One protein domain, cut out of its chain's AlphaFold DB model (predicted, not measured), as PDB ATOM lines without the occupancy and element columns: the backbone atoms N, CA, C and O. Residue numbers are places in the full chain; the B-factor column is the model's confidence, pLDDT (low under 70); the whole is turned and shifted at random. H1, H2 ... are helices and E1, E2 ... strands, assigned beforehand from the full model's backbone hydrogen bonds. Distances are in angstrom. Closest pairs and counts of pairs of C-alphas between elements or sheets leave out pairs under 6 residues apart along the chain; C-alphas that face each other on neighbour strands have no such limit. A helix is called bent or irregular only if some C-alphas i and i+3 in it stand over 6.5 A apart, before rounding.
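What this domain is: This is residues 3 to 68 of the 68 residues of an uncharacterized protein of Rahnella inusitata (UniProt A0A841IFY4). A small body is made of two helices packed at a steep angle, H1 and H2, with a short pair of parallel strands, E1 and E2, on the other side of H2 from H1; the last helix, H3, leads away from this body as an arm, and residues 62 to 68 stick out free. The printed part has 66 residues with three named helices and two named strands, in the order H1, E1, H2, E2, H3, and its class is mostly helix. The one sheet has the order E1, E2 and is parallel. The whole is only just compact, close to loose, with a radius of gyration of the C-alphas of 12.5 A, and spans 34 by 27 by 20 A.

Where its parts are: H1 takes residues 3 to 16 and is 20.2 A long from first to last C-alpha; C-alpha 3 is at (6.860, 31.765, 37.734). E1 follows with residues 26 to 28, 6.5 A, and C-alpha 26 is at (-13.656, 30.986, 26.629). H2 takes residues 33 to 43 and is 14.8 A long; it is irregular, with C-alphas 35 and 38 at 7.5 A. E2 takes residues 51 to 53, 6.9 A. H3 takes residues 60 to 67, 11.1 A, and C-alpha 67 is at (-28.275, 42.113, 37.221).

How they stand to each other: H1 and H2 touch, and their closest C-alphas, those of Gly 10 and Ile 36, are 4.8 A apart. They run the same way at a steep tilt of 61 degrees. E1, H2 and E2 form a strand-helix-strand unit, two parallel neighbour strands with a helix between them along the chain, and its crossover is right-handed. The closest C-alphas of H2 and E2 are those of Ala 33 and Val 53, 6.5 A apart. The closest of E1 and H2 are those of Leu 28 and Glu 37, 7.4 A apart. The directions of E1 and E2 differ by 17 degrees, and C-alphas 27 and 52 face each other at 5.0 A. N 28 and O 52, at 2.8 A, and N 52 and O 26, at 3.0 A, are within hydrogen-bond range. H3 touches no helix and is apart from H1, E1 and H2. In H1 and H3 every O i to N i+4 pair is within hydrogen-bond range, and in H2 5 of 7 are.

The domain as a whole: The C-alphas of Ser 4 and Leu 68, 39.2 A apart, are the two farthest apart. The printed part has no cut and ends at the chain's last residue. The link from E1 to H2 is tight, the other three are short, and no link is long. The mean pLDDT of the printed part is 93.6, and residue 68 is the one printed residue under 70.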
ATOM      1  N   SER A   3       7.165  32.094  39.134       92.06
ATOM      2  CA  SER A   3       6.860  31.765  37.734       92.06
ATOM      3  C   SER A   3       6.576  30.277  37.505       92.06
ATOM      4  O   SER A   3       5.604  29.940  36.839       92.06
ATOM      5  N   SER A   4       7.353  29.379  38.124       94.31
ATOM      6  CA  SER A   4       7.136  27.929  38.002       94.31
ATOM      7  C   SER A   4       5.832  27.471  38.663       94.31
ATOM      8  O   SER A   4       5.232  26.485  38.249       94.31
ATOM      9  N   SER A   5       5.380  28.173  39.706       96.56
ATOM     10  CA  SER A   5       4.098  27.876  40.351       96.56
ATOM     11  C   SER A   5       2.918  28.336  39.495       96.56
ATOM     12  O   SER A   5       1.922  27.623  39.411       96.56
ATOM     13  N   ILE A   6       3.042  29.490  38.827       96.44
ATOM     14  CA  ILE A   6       2.040  29.983  37.868       96.44
ATOM     15  C   ILE A   6       1.931  29.031  36.670       96.44
ATOM     16  O   ILE A   6       0.828  28.691  36.252       96.44
ATOM     17  N   GLU A   7       3.061  28.550  36.154       96.62
ATOM     18  CA  GLU A   7       3.085  27.578  35.059       96.62
ATOM     19  C   GLU A   7       2.364  26.275  35.430       96.62
ATOM     20  O   GLU A   7       1.436  25.868  34.729       96.62
ATOM     21  N   ARG A   8       2.691  25.689  36.591       97.50
ATOM     22  CA  ARG A   8       2.011  24.489  37.115       97.50
ATOM     23  C   ARG A   8       0.512  24.695  37.323       97.50
ATOM     24  O   ARG A   8      -0.272  23.779  37.083       97.50
ATOM     25  N   LEU A   9       0.101  25.881  37.778       97.00
ATOM     26  CA  LEU A   9      -1.317  26.223  37.894       97.00
ATOM     27  C   LEU A   9      -1.996  26.198  36.518       97.00
ATOM     28  O   LEU A   9      -3.055  25.591  36.373       97.00
ATOM     29  N   GLY A  10      -1.375  26.812  35.509       97.31
ATOM     30  CA  GLY A  10      -1.879  26.810  34.138       97.31
ATOM     31  C   GLY A  10      -2.020  25.400  33.562       97.31
ATOM     32  O   GLY A  10      -3.069  25.073  33.008       97.31
ATOM     33  N   GLU A  11      -1.009  24.547  33.739       97.44
ATOM     34  CA  GLU A  11      -1.060  23.140  33.318       97.44
ATOM     35  C   GLU A  11      -2.205  22.384  33.990       97.44
ATOM     36  O   GLU A  11      -2.969  21.689  33.320       97.44
ATOM     37  N   ARG A  12      -2.361  22.549  35.308       97.56
ATOM     38  CA  ARG A  12      -3.428  21.895  36.066       97.56
ATOM     39  C   ARG A  12      -4.810  22.293  35.553       97.56
ATOM     40  O   ARG A  12      -5.617  21.409  35.281       97.56
ATOM     41  N   VAL A  13      -5.053  23.589  35.354       96.38
ATOM     42  CA  VAL A  13      -6.331  24.092  34.821       96.38
ATOM     43  C   VAL A  13      -6.608  23.535  33.423       96.38
ATOM     44  O   VAL A  13      -7.708  23.058  33.151       96.38
ATOM     45  N   VAL A  14      -5.612  23.549  32.533       96.06
ATOM     46  CA  VAL A  14      -5.747  23.002  31.172       96.06
ATOM     47  C   VAL A  14      -6.065  21.504  31.194       96.06
ATOM     48  O   VAL A  14      -6.883  21.037  30.398       96.06
ATOM     49  N   ASN A  15      -5.423  20.749  32.086       96.69
ATOM     50  CA  ASN A  15      -5.625  19.309  32.209       96.69
ATOM     51  C   ASN A  15      -7.019  18.976  32.756       96.69
ATOM     52  O   ASN A  15      -7.714  18.143  32.171       96.69
ATOM     53  N   GLU A  16      -7.457  19.662  33.815       96.19
ATOM     54  CA  GLU A  16      -8.792  19.491  34.410       96.19
ATOM     55  C   GLU A  16      -9.915  19.813  33.406       96.19
ATOM     56  O   GLU A  16     -10.940  19.136  33.373       96.19
ATOM     57  N   LEU A  17      -9.699  20.791  32.522       94.12
ATOM     58  CA  LEU A  17     -10.675  21.213  31.513       94.12
ATOM     59  C   LEU A  17     -10.513  20.521  30.148       94.12
ATOM     60  O   LEU A  17     -11.185  20.890  29.181       94.12
ATOM     61  N   SER A  18      -9.646  19.511  30.036       90.81
ATOM     62  CA  SER A  18      -9.335  18.840  28.763       90.81
ATOM     63  C   SER A  18     -10.552  18.210  28.070       90.81
ATOM     64  O   SER A  18     -10.607  18.190  26.839       90.81
ATOM     65  N   ALA A  19     -11.556  17.777  28.840       91.69
ATOM     66  CA  ALA A  19     -12.823  17.256  28.323       91.69
ATOM     67  C   ALA A  19     -13.689  18.326  27.622       91.69
ATOM     68  O   ALA A  19     -14.536  17.990  26.800       91.69
ATOM     69  N   TYR A  20     -13.446  19.614  27.884       90.19
ATOM     70  CA  TYR A  20     -14.244  20.745  27.391       90.19
ATOM     71  C   TYR A  20     -13.514  21.555  26.308       90.19
ATOM     72  O   TYR A  20     -13.697  22.764  26.167       90.19
ATOM     73  N   ARG A  21     -12.647  20.909  25.518       87.12
ATOM     74  CA  ARG A  21     -11.896  21.594  24.449       87.12
ATOM     75  C   ARG A  21     -12.762  22.044  23.268       87.12
ATOM     76  O   ARG A  21     -12.373  22.968  22.560       87.12
ATOM     77  N   GLN A  22     -13.919  21.419  23.056       90.50
ATOM     78  CA  GLN A  22     -14.843  21.746  21.964       90.50
ATOM     79  C   GLN A  22     -15.809  22.867  22.369       90.50
ATOM     80  O   GLN A  22     -16.996  22.645  22.584       90.50
ATOM     81  N   VAL A  23     -15.285  24.084  22.491       94.81
ATOM     82  CA  VAL A  23     -16.068  25.288  22.801       94.81
ATOM     83  C   VAL A  23     -15.812  26.372  21.764       94.81
ATOM     84  O   VAL A  23     -14.728  26.460  21.200       94.81
ATOM     85  N   ASN A  24     -16.801  27.236  21.541       95.56
ATOM     86  CA  ASN A  24     -16.690  28.341  20.581       95.56
ATOM     87  C   ASN A  24     -16.060  29.609  21.184       95.56
ATOM     88  O   ASN A  24     -15.701  30.536  20.452       95.56
ATOM     89  N   ARG A  25     -15.993  29.689  22.518       96.62
ATOM     90  CA  ARG A  25     -15.498  30.845  23.269       96.62
ATOM     91  C   ARG A  25     -15.097  30.431  24.685       96.62
ATOM     92  O   ARG A  25     -15.732  29.558  25.269       96.62
ATOM     93  N   VAL A  26     -14.088  31.102  25.233       96.19
ATOM     94  CA  VAL A  26     -13.656  30.986  26.629       96.19
ATOM     95  C   VAL A  26     -13.690  32.371  27.272       96.19
ATOM     96  O   VAL A  26     -13.087  33.316  26.761       96.19
ATOM     97  N   TRP A  27     -14.382  32.480  28.404       96.00
ATOM     98  CA  TRP A  27     -14.387  33.669  29.250       96.00
ATOM     99  C   TRP A  27     -13.627  33.354  30.533       96.00
ATOM    100  O   TRP A  27     -13.963  32.402  31.235       96.00
ATOM    101  N   LEU A  28     -12.589  34.130  30.827       96.25
ATOM    102  CA  LEU A  28     -11.789  33.985  32.034       96.25
ATOM    103  C   LEU A  28     -12.252  35.015  33.062       96.25
ATOM    104  O   LEU A  28     -12.224  36.220  32.807       96.25
ATOM    105  N   VAL A  29     -12.668  34.514  34.223       96.00
ATOM    106  CA  VAL A  29     -13.183  35.284  35.361       96.00
ATOM    107  C   VAL A  29     -12.433  34.897  36.641       96.00
ATOM    108  O   VAL A  29     -11.720  33.894  36.678       96.00
ATOM    109  N   GLY A  30     -12.599  35.679  37.706       94.88
ATOM    110  CA  GLY A  30     -11.920  35.492  38.990       94.88
ATOM    111  C   GLY A  30     -10.518  36.111  39.047       94.88
ATOM    112  O   GLY A  30      -9.909  36.439  38.032       94.88
ATOM    113  N   GLY A  31      -9.977  36.265  40.260       93.19
ATOM    114  CA  GLY A  31      -8.681  36.929  40.480       93.19
ATOM    115  C   GLY A  31      -7.471  36.203  39.872       93.19
ATOM    116  O   GLY A  31      -6.448  36.826  39.612       93.19
ATOM    117  N   GLY A  32      -7.590  34.899  39.606       94.56
ATOM    118  CA  GLY A  32      -6.545  34.097  38.964       94.56
ATOM    119  C   GLY A  32      -6.570  34.112  37.433       94.56
ATOM    120  O   GLY A  32      -5.697  33.502  36.821       94.56
ATOM    121  N   ALA A  33      -7.543  34.780  36.802       96.12
ATOM    122  CA  ALA A  33      -7.757  34.728  35.354       96.12
ATOM    123  C   ALA A  33      -6.508  35.113  34.542       96.12
ATOM    124  O   ALA A  33      -6.104  34.383  33.636       96.12
ATOM    125  N   SER A  34      -5.856  36.220  34.907       94.25
ATOM    126  CA  SER A  34      -4.647  36.709  34.228       94.25
ATOM    127  C   SER A  34      -3.441  35.780  34.401       94.25
ATOM    128  O   SER A  34      -2.575  35.725  33.530       94.25
ATOM    129  N   LEU A  35      -3.392  35.002  35.489       95.94
ATOM    130  CA  LEU A  35      -2.296  34.068  35.761       95.94
ATOM    131  C   LEU A  35      -2.320  32.864  34.810       95.94
ATOM    132  O   LEU A  35      -1.269  32.328  34.468       95.94
ATOM    133  N   ILE A  36      -3.511  32.445  34.373       96.62
ATOM    134  CA  ILE A  36      -3.697  31.246  33.541       96.62
ATOM    135  C   ILE A  36      -3.974  31.553  32.067       96.62
ATOM    136  O   ILE A  36      -3.940  30.637  31.246       96.62
ATOM    137  N   GLU A  37      -4.233  32.815  31.713       96.25
ATOM    138  CA  GLU A  37      -4.629  33.221  30.359       96.25
ATOM    139  C   GLU A  37      -3.685  32.661  29.292       96.25
ATOM    140  O   GLU A  37      -4.131  32.065  28.311       96.25
ATOM    141  N   SER A  38      -2.373  32.796  29.504       95.50
ATOM    142  CA  SER A  38      -1.385  32.326  28.532       95.50
ATOM    143  C   SER A  38      -1.450  30.808  28.320       95.50
ATOM    144  O   SER A  38      -1.320  30.343  27.189       95.50
ATOM    145  N   ALA A  39      -1.690  30.029  29.381       96.44
ATOM    146  CA  ALA A  39      -1.819  28.576  29.304       96.44
ATOM    147  C   ALA A  39      -3.094  28.175  28.550       96.44
ATOM    148  O   ALA A  39      -3.045  27.325  27.660       96.44
ATOM    149  N   VAL A  40      -4.210  28.851  28.832       95.81
ATOM    150  CA  VAL A  40      -5.483  28.649  28.129       95.81
ATOM    151  C   VAL A  40      -5.343  28.993  26.642       95.81
ATOM    152  O   VAL A  40      -5.723  28.192  25.791       95.81
ATOM    153  N   ARG A  41      -4.718  30.122  26.290       95.38
ATOM    154  CA  ARG A  41      -4.480  30.502  24.883       95.38
ATOM    155  C   ARG A  41      -3.631  29.489  24.117       95.38
ATOM    156  O   ARG A  41      -3.854  29.294  22.929       95.38
ATOM    157  N   ARG A  42      -2.672  28.830  24.778       94.31
ATOM    158  CA  ARG A  42      -1.876  27.756  24.156       94.31
ATOM    159  C   ARG A  42      -2.679  26.467  23.968       94.31
ATOM    160  O   ARG A  42      -2.464  25.757  22.990       94.31
ATOM    161  N   ALA A  43      -3.577  26.152  24.899       94.62
ATOM    162  CA  ALA A  43      -4.319  24.895  24.900       94.62
ATOM    163  C   ALA A  43      -5.566  24.903  23.998       94.62
ATOM    164  O   ALA A  43      -5.866  23.889  23.363       94.62
ATOM    165  N   TRP A  44      -6.279  26.029  23.913       94.19
ATOM    166  CA  TRP A  44      -7.448  26.188  23.046       94.19
ATOM    167  C   TRP A  44      -7.047  26.855  21.730       94.19
ATOM    168  O   TRP A  44      -6.639  28.013  21.704       94.19
ATOM    169  N   LYS A  45      -7.219  26.140  20.612       90.00
ATOM    170  CA  LYS A  45      -6.959  26.640  19.248       90.00
ATOM    171  C   LYS A  45      -8.102  27.530  18.741       90.00
ATOM    172  O   LYS A  45      -8.724  27.232  17.726       90.00
ATOM    173  N   LEU A  46      -8.415  28.589  19.481       94.19
ATOM    174  CA  LEU A  46      -9.445  29.564  19.126       94.19
ATOM    175  C   LEU A  46      -8.810  30.852  18.600       94.19
ATOM    176  O   LEU A  46      -7.654  31.153  18.899       94.19
ATOM    177  N   ALA A  47      -9.579  31.628  17.835       94.62
ATOM    178  CA  ALA A  47      -9.156  32.968  17.445       94.62
ATOM    179  C   ALA A  47      -8.899  33.838  18.700       94.62
ATOM    180  O   ALA A  47      -9.578  33.651  19.717       94.62
ATOM    181  N   PRO A  48      -7.934  34.778  18.675       91.56
ATOM    182  CA  PRO A  48      -7.532  35.525  19.870       91.56
ATOM    183  C   PRO A  48      -8.676  36.257  20.592       91.56
ATOM    184  O   PRO A  48      -8.678  36.306  21.822       91.56
ATOM    185  N   ASP A  49      -9.666  36.758  19.850       95.12
ATOM    186  CA  ASP A  49     -10.867  37.462  20.333       95.12
ATOM    187  C   ASP A  49     -11.911  36.540  20.996       95.12
ATOM    188  O   ASP A  49     -12.892  36.997  21.596       95.12
ATOM    189  N   ARG A  50     -11.719  35.221  20.887       96.62
ATOM    190  CA  ARG A  50     -12.590  34.187  21.462       96.62
ATOM    191  C   ARG A  50     -12.113  33.691  22.821       96.62
ATOM    192  O   ARG A  50     -12.829  32.913  23.446       96.62
ATOM    193  N   ILE A  51     -10.954  34.145  23.292       96.62
ATOM    194  CA  ILE A  51     -10.487  33.932  24.663       96.62
ATOM    195  C   ILE A  51     -10.379  35.311  25.303       96.62
ATOM    196  O   ILE A  51      -9.520  36.109  24.927       96.62
ATOM    197  N   VAL A  52     -11.285  35.604  26.231       96.69
ATOM    198  CA  VAL A  52     -11.439  36.943  26.808       96.69
ATOM    199  C   VAL A  52     -11.265  36.865  28.315       96.69
ATOM    200  O   VAL A  52     -12.025  36.173  28.987       96.69
ATOM    201  N   VAL A  53     -10.289  37.600  28.847       96.56
ATOM    202  CA  VAL A  53     -10.287  37.971  30.266       96.56
ATOM    203  C   VAL A  53     -11.279  39.112  30.416       96.56
ATOM    204  O   VAL A  53     -11.134  40.144  29.764       96.56
ATOM    205  N   VAL A  54     -12.329  38.900  31.205       94.81
ATOM    206  CA  VAL A  54     -13.370  39.919  31.372       94.81
ATOM    207  C   VAL A  54     -12.836  41.114  32.162       94.81
ATOM    208  O   VAL A  54     -11.887  40.984  32.936       94.81
ATOM    209  N   ASN A  55     -13.472  42.274  31.997       91.69
ATOM    210  CA  ASN A  55     -13.157  43.447  32.808       91.69
ATOM    211  C   ASN A  55     -13.462  43.173  34.285       91.69
ATOM    212  O   ASN A  55     -14.492  42.590  34.613       91.69
ATOM    213  N   GLU A  56     -12.557  43.615  35.162       92.06
ATOM    214  CA  GLU A  56     -12.656  43.431  36.619       92.06
ATOM    215  C   GLU A  56     -13.004  41.980  37.003       92.06
ATOM    216  O   GLU A  56     -13.999  41.728  37.701       92.06
ATOM    217  N   PRO A  57     -12.186  41.006  36.549       92.81
ATOM    218  CA  PRO A  57     -12.546  39.592  36.543       92.81
ATOM    219  C   PRO A  57     -12.867  39.056  37.938       92.81
ATOM    220  O   PRO A  57     -13.734  38.197  38.076       92.81
ATOM    221  N   GLN A  58     -12.244  39.598  38.987       92.69
ATOM    222  CA  GLN A  58     -12.505  39.241  40.380       92.69
ATOM    223  C   GLN A  58     -13.928  39.569  40.861       92.69
ATOM    224  O   GLN A  58     -14.420  38.907  41.770       92.69
ATOM    225  N   THR A  59     -14.599  40.555  40.258       92.62
ATOM    226  CA  THR A  59     -15.977  40.945  40.615       92.62
ATOM    227  C   THR A  59     -17.018  40.534  39.581       92.62
ATOM    228  O   THR A  59     -18.208  40.679  39.845       92.62
ATOM    229  N   ALA A  60     -16.592  40.001  38.431       92.50
ATOM    230  CA  ALA A  60     -17.467  39.708  37.299       92.50
ATOM    231  C   ALA A  60     -18.690  38.863  37.686       92.50
ATOM    232  O   ALA A  60     -19.809  39.223  37.346       92.50
ATOM    233  N   LEU A  61     -18.498  37.801  38.475       90.62
ATOM    234  CA  LEU A  61     -19.608  36.952  38.912       90.62
ATOM    235  C   LEU A  61     -20.629  37.712  39.772       90.62
ATOM    236  O   LEU A  61     -21.826  37.601  39.538       90.62
ATOM    237  N   VAL A  62     -20.169  38.490  40.758       92.00
ATOM    238  CA  VAL A  62     -21.063  39.242  41.658       92.00
ATOM    239  C   VAL A  62     -21.825  40.318  40.892       92.00
ATOM    240  O   VAL A  62     -23.002  40.531  41.156       92.00
ATOM    241  N   ARG A  63     -21.182  40.971  39.920       88.88
ATOM    242  CA  ARG A  63     -21.837  41.966  39.064       88.88
ATOM    243  C   ARG A  63     -22.975  41.359  38.260       88.88
ATOM    244  O   ARG A  63     -24.062  41.920  38.268       88.88
ATOM    245  N   GLU A  64     -22.741  40.211  37.633       89.38
ATOM    246  CA  GLU A  64     -23.789  39.518  36.877       89.38
ATOM    247  C   GLU A  64     -24.923  39.035  37.788       89.38
ATOM    248  O   GLU A  64     -26.084  39.172  37.429       89.38
ATOM    249  N   LEU A  65     -24.625  38.559  39.003       89.62
ATOM    250  CA  LEU A  65     -25.659  38.155  39.968       89.62
ATOM    251  C   LEU A  65     -26.570  39.306  40.421       89.62
ATOM    252  O   LEU A  65     -27.712  39.051  40.777       89.62
ATOM    253  N   VAL A  66     -26.076  40.547  40.437       87.38
ATOM    254  CA  VAL A  66     -26.872  41.737  40.797       87.38
ATOM    255  C   VAL A  66     -27.787  42.187  39.648       87.38
ATOM    256  O   VAL A  66     -28.749  42.913  39.885       87.38
ATOM    257  N   LEU A  67     -27.488  41.782  38.412       81.69
ATOM    258  CA  LEU A  67     -28.275  42.113  37.221       81.69
ATOM    259  C   LEU A  67     -29.390  41.094  36.920       81.69
ATOM    260  O   LEU A  67     -30.206  41.356  36.034       81.69
ATOM    261  N   LEU A  68     -29.407  39.954  37.622       67.31
ATOM    262  CA  LEU A  68     -30.466  38.938  37.577       67.31
ATOM    263  C   LEU A  68     -31.652  39.327  38.466       67.31
ATOM    264  O   LEU A  68     -32.794  39.053  38.035       67.31
TER     265      LEU A  68